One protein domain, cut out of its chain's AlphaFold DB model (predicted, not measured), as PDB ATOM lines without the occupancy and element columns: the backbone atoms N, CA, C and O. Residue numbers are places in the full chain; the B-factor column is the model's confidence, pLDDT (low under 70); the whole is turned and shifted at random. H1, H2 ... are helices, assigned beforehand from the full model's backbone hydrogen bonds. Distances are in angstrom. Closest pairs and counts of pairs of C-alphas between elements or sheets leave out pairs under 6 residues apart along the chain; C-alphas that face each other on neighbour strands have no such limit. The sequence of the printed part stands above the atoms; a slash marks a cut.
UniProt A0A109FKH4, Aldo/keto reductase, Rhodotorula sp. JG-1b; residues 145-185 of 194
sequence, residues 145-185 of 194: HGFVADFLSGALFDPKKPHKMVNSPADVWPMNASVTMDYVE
ATOM      1  N   HIS A 145      -7.521  36.200 -33.557       90.88
ATOM      2  CA  HIS A 145      -8.513  37.039 -32.885       90.88
ATOM      3  C   HIS A 145      -9.913  36.408 -32.905       90.88
ATOM      4  O   HIS A 145     -10.722  36.697 -32.022       90.88
ATOM      5  N   GLY A 146     -10.178  35.514 -33.859       91.94
ATOM      6  CA  GLY A 146     -11.438  34.809 -34.013       91.94
ATOM      7  C   GLY A 146     -12.583  35.678 -34.536       91.94
ATOM      8  O   GLY A 146     -12.456  36.865 -34.846       91.94
ATOM      9  N   PHE A 147     -13.760  35.065 -34.637       91.69
ATOM     10  CA  PHE A 147     -15.007  35.768 -34.934       91.69
ATOM     11  C   PHE A 147     -15.502  36.515 -33.679       91.69
ATOM     12  O   PHE A 147     -15.470  35.956 -32.592       91.69
ATOM     13  N   VAL A 148     -16.001  37.753 -33.746       91.94
ATOM     14  CA  VAL A 148     -16.315  38.578 -34.934       91.94
ATOM     15  C   VAL A 148     -15.145  39.406 -35.482       91.94
ATOM     16  O   VAL A 148     -15.278  39.972 -36.566       91.94
ATOM     17  N   ALA A 149     -14.019  39.503 -34.775       92.88
ATOM     18  CA  ALA A 149     -12.926  40.420 -35.116       92.88
ATOM     19  C   ALA A 149     -12.347  40.174 -36.521       92.88
ATOM     20  O   ALA A 149     -12.223  41.110 -37.314       92.88
ATOM     21  N   ASP A 150     -12.093  38.919 -36.883       92.38
ATOM     22  CA  ASP A 150     -11.570  38.552 -38.204       92.38
ATOM     23  C   ASP A 150     -12.571  38.820 -39.336       92.38
ATOM     24  O   ASP A 150     -12.192  39.192 -40.450       92.38
ATOM     25  N   PHE A 151     -13.870  38.682 -39.057       93.94
ATOM     26  CA  PHE A 151     -14.919  39.039 -40.011       93.94
ATOM     27  C   PHE A 151     -14.970  40.553 -40.231       93.94
ATOM     28  O   PHE A 151     -15.020  41.003 -41.376       93.94
ATOM     29  N   LEU A 152     -14.943  41.339 -39.151       93.12
ATOM     30  CA  LEU A 152     -15.082  42.794 -39.202       93.12
ATOM     31  C   LEU A 152     -13.826  43.491 -39.745       93.12
ATOM     32  O   LEU A 152     -13.964  44.455 -40.493       93.12
ATOM     33  N   SER A 153     -12.628  42.970 -39.472       91.31
ATOM     34  CA  SER A 153     -11.374  43.441 -40.090       91.31
ATOM     35  C   SER A 153     -11.242  43.022 -41.563       91.31
ATOM     36  O   SER A 153     -10.508  43.631 -42.349       91.31
ATOM     37  N   GLY A 154     -11.993  41.993 -41.967       91.38
ATOM     38  CA  GLY A 154     -11.976  41.409 -43.304       91.38
ATOM     39  C   GLY A 154     -10.884  40.360 -43.506       91.38
ATOM     40  O   GLY A 154     -10.778  39.839 -44.615       91.38
ATOM     41  N   ALA A 155     -10.111  40.030 -42.466       91.12
ATOM     42  CA  ALA A 155      -9.124  38.949 -42.485       91.12
ATOM     43  C   ALA A 155      -9.758  37.589 -42.830       91.12
ATOM     44  O   ALA A 155      -9.150  36.780 -43.522       91.12
ATOM     45  N   LEU A 156     -11.031  37.378 -42.468       90.69
ATOM     46  CA  LEU A 156     -11.771  36.160 -42.817       90.69
ATOM     47  C   LEU A 156     -11.948  35.955 -44.336       90.69
ATOM     48  O   LEU A 156     -12.156  34.828 -44.782       90.69
ATOM     49  N   PHE A 157     -11.893  37.026 -45.136       90.38
ATOM     50  CA  PHE A 157     -12.138  36.983 -46.585       90.38
ATOM     51  C   PHE A 157     -10.892  37.240 -47.434       90.38
ATOM     52  O   PHE A 157     -10.885  36.908 -48.619       90.38
ATOM     53  N   ASP A 158      -9.854  37.841 -46.853       89.06
ATOM     54  CA  ASP A 158      -8.603  38.158 -47.534       89.06
ATOM     55  C   ASP A 158      -7.409  37.712 -46.676       89.06
ATOM     56  O   ASP A 158      -7.068  38.406 -45.716       89.06
ATOM     57  N   PRO A 159      -6.720  36.615 -47.048       84.81
ATOM     58  CA  PRO A 159      -5.546  36.120 -46.328       84.81
ATOM     59  C   PRO A 159      -4.373  37.107 -46.268       84.81
ATOM     60  O   PRO A 159      -3.410  36.871 -45.545       84.81
ATOM     61  N   LYS A 160      -4.391  38.184 -47.066       86.62
ATOM     62  CA  LYS A 160      -3.361  39.233 -47.027       86.62
ATOM     63  C   LYS A 160      -3.630  40.280 -45.953       86.62
ATOM     64  O   LYS A 160      -2.733  41.066 -45.648       86.62
ATOM     65  N   LYS A 161      -4.853  40.348 -45.421       85.19
ATOM     66  CA  LYS A 161      -5.183  41.270 -44.338       85.19
ATOM     67  C   LYS A 161      -4.711  40.692 -43.004       85.19
ATOM     68  O   LYS A 161      -4.857  39.495 -42.780       85.19
ATOM     69  N   PRO A 162      -4.169  41.530 -42.106       83.00
ATOM     70  CA  PRO A 162      -3.763  41.062 -40.793       83.00
ATOM     71  C   PRO A 162      -4.992  40.652 -39.974       83.00
ATOM     72  O   PRO A 162      -5.978  41.391 -39.927       83.00
ATOM     73  N   HIS A 163      -4.893  39.515 -39.284       85.56
ATOM     74  CA  HIS A 163      -5.788  39.177 -38.181       85.56
ATOM     75  C   HIS A 163      -5.549  40.200 -37.070       85.56
ATOM     76  O   HIS A 163      -4.478  40.226 -36.465       85.56
ATOM     77  N   LYS A 164      -6.505  41.106 -36.863       88.31
ATOM     78  CA  LYS A 164      -6.392  42.183 -35.877       88.31
ATOM     79  C   LYS A 164      -7.716  42.438 -35.182       88.31
ATOM     80  O   LYS A 164      -8.787  42.267 -35.770       88.31
ATOM     81  N   MET A 165      -7.629  42.932 -33.952       89.69
ATOM     82  CA  MET A 165      -8.801  43.412 -33.232       89.69
ATOM     83  C   MET A 165      -9.396  44.650 -33.912       89.69
ATOM     84  O   MET A 165      -8.679  45.491 -34.457       89.69
ATOM     85  N   VAL A 166     -10.720  44.757 -33.853       88.94
ATOM     86  CA  VAL A 166     -11.480  45.915 -34.331       88.94
ATOM     87  C   VAL A 166     -11.705  46.844 -33.149       88.94
ATOM     88  O   VAL A 166     -12.539  46.565 -32.294       88.94
ATOM     89  N   ASN A 167     -10.928  47.925 -33.087       86.25
ATOM     90  CA  ASN A 167     -10.954  48.867 -31.963       86.25
ATOM     91  C   ASN A 167     -11.718  50.153 -32.298       86.25
ATOM     92  O   ASN A 167     -11.976  50.975 -31.422       86.25
ATOM     93  N   SER A 168     -12.054  50.353 -33.572       87.88
ATOM     94  CA  SER A 168     -12.744  51.543 -34.047       87.88
ATOM     95  C   SER A 168     -13.641  51.241 -35.250       87.88
ATOM     96  O   SER A 168     -13.412  50.254 -35.955       87.88
ATOM     97  N   PRO A 169     -14.625  52.107 -35.555       88.56
ATOM     98  CA  PRO A 169     -15.398  52.007 -36.791       88.56
ATOM     99  C   PRO A 169     -14.529  51.966 -38.059       88.56
ATOM    100  O   PRO A 169     -14.878  51.269 -39.007       88.56
ATOM    101  N   ALA A 170     -13.360  52.623 -38.060       87.56
ATOM    102  CA  ALA A 170     -12.414  52.573 -39.177       87.56
ATOM    103  C   ALA A 170     -11.777  51.193 -39.399       87.56
ATOM    104  O   ALA A 170     -11.207  50.952 -40.461       87.56
ATOM    105  N   ASP A 171     -11.879  50.264 -38.451       88.81
ATOM    106  CA  ASP A 171     -11.413  48.892 -38.642       88.81
ATOM    107  C   ASP A 171     -12.475  47.995 -39.309       88.81
ATOM    108  O   ASP A 171     -12.154  46.882 -39.720       88.81
ATOM    109  N   VAL A 172     -13.723  48.469 -39.452       91.75
ATOM    110  CA  VAL A 172     -14.874  47.683 -39.926       91.75
ATOM    111  C   VAL A 172     -15.025  47.772 -41.449       91.75
ATOM    112  O   VAL A 172     -15.541  48.747 -42.001       91.75
ATOM    113  N   TRP A 173     -14.619  46.718 -42.164       90.00
ATOM    114  CA  TRP A 173     -14.547  46.744 -43.631       90.00
ATOM    115  C   TRP A 173     -15.888  46.968 -44.361       90.00
ATOM    116  O   TRP A 173     -15.876  47.736 -45.326       90.00
ATOM    117  N   PRO A 174     -17.047  46.389 -43.956       88.44
ATOM    118  CA  PRO A 174     -18.301  46.613 -44.680       88.44
ATOM    119  C   PRO A 174     -18.775  48.066 -44.570       88.44
ATOM    120  O   PRO A 174     -19.401  48.601 -45.484       88.44
ATOM    121  N   MET A 175     -18.447  48.709 -43.449       87.19
ATOM    122  CA  MET A 175     -18.821  50.085 -43.144       87.19
ATOM    123  C   MET A 175     -18.003  51.054 -43.999       87.19
ATOM    124  O   MET A 175     -18.569  51.858 -44.739       87.19
ATOM    125  N   ASN A 176     -16.682  50.871 -44.013       87.19
ATOM    126  CA  ASN A 176     -15.759  51.685 -44.807       87.19
ATOM    127  C   ASN A 176     -15.940  51.535 -46.322       87.19
ATOM    128  O   ASN A 176     -15.534  52.413 -47.079       87.19
ATOM    129  N   ALA A 177     -16.533  50.431 -46.783       87.69
ATOM    130  CA  ALA A 177     -16.827  50.237 -48.201       87.69
ATOM    131  C   ALA A 177     -17.954  51.154 -48.710       87.69
ATOM    132  O   ALA A 177     -18.042  51.391 -49.913       87.69
ATOM    133  N   SER A 178     -18.817  51.652 -47.815       88.06
ATOM    134  CA  SER A 178     -20.051  52.356 -48.197       88.06
ATOM    135  C   SER A 178     -20.102  53.812 -47.737       88.06
ATOM    136  O   SER A 178     -20.821  54.610 -48.334       88.06
ATOM    137  N   VAL A 179     -19.380  54.171 -46.671       89.12
ATOM    138  CA  VAL A 179     -19.465  55.502 -46.063       89.12
ATOM    139  C   VAL A 179     -18.157  55.895 -45.378       89.12
ATOM    140  O   VAL A 179     -17.471  55.060 -44.793       89.12
ATOM    141  N   THR A 180     -17.824  57.184 -45.426       87.06
ATOM    142  CA  THR A 180     -16.801  57.784 -44.562       87.06
ATOM    143  C   THR A 180     -17.460  58.188 -43.248       87.06
ATOM    144  O   THR A 180     -18.411  58.969 -43.265       87.06
ATOM    145  N   MET A 181     -16.991  57.646 -42.124       83.12
ATOM    146  CA  MET A 181     -17.514  57.977 -40.797       83.12
ATOM    147  C   MET A 181     -16.479  58.694 -39.948       83.12
ATOM    148  O   MET A 181     -15.367  58.202 -39.770       83.12
ATOM    149  N   ASP A 182     -16.908  59.801 -39.357       89.50
ATOM    150  CA  ASP A 182     -16.194  60.441 -38.265       89.50
ATOM    151  C   ASP A 182     -16.581  59.769 -36.943       89.50
ATOM    152  O   ASP A 182     -17.751  59.462 -36.698       89.50
ATOM    153  N   TYR A 183     -15.601  59.537 -36.074       88.88
ATOM    154  CA  TYR A 183     -15.810  58.970 -34.746       88.88
ATOM    155  C   TYR A 183     -14.795  59.541 -33.757       88.88
ATOM    156  O   TYR A 183     -13.751  60.070 -34.136       88.88
ATOM    157  N   VAL A 184     -15.113  59.433 -32.469       89.62
ATOM    158  CA  VAL A 184     -14.194  59.803 -31.392       89.62
ATOM    159  C   VAL A 184     -13.346  58.586 -31.045       89.62
ATOM    160  O   VAL A 184     -13.879  57.491 -30.866       89.62
ATOM    161  N   GLU A 185     -12.029  58.764 -30.963       87.81
ATOM    162  CA  GLU A 185     -11.135  57.687 -30.539       87.81
ATOM    163  C   GLU A 185     -11.437  57.253 -29.100       87.81
ATOM    164  O   GLU A 185     -11.687  58.079 -28.220       87.81
TER     165      GLU A 185
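AT A GLANCE: This is residues 145 to 185 of the 194 residues of the protein "Aldo/keto reductase" of Rhodotorula sp. JG-1b (UniProt A0A109FKH4). The domain has little regular structure: a short helix, H1, stands toward one end of the long axis, and a winding link, residues 154 to 172, loops out past it and returns to a second short helix, H2. Beyond H2, the tail of residues 177 to 185 makes the other end. The printed part has 41 residues, with H1 then H2 and no named strand; it is all helix by class, though named elements hold only 9 residues. It is compact, with a radius of gyration of the C-alphas of 10.1 A and spans of 27 by 19 by 15 A.

HOW THE PARTS SIT: H1, residues 149 to 153, and H2, residues 173 to 176, only just touch, with 3 pairs of C-alphas within 8 A. Their closest C-alphas, of Ser 153 and Trp 173, are 5.8 A apart. In H1 every O i to N i+4 pair is within hydrogen-bond range; H2 is too short for such a pair.

IN THESE COORDINATES: H1 begins at C-alpha 149 (-12.926, 40.420, -35.116) and measures 6.0 A from first to last C-alpha. H2 measures 5.2 A and ends at C-alpha 176 (-15.759, 51.685, -44.807).

THE WHOLE: The two farthest C-alphas, of Pro 159 and Val 184, are 29.3 A apart. The link from H1 to H2 is long, with 19 residues. The printed part has no cut, and no printed residue is under 70 in pLDDT.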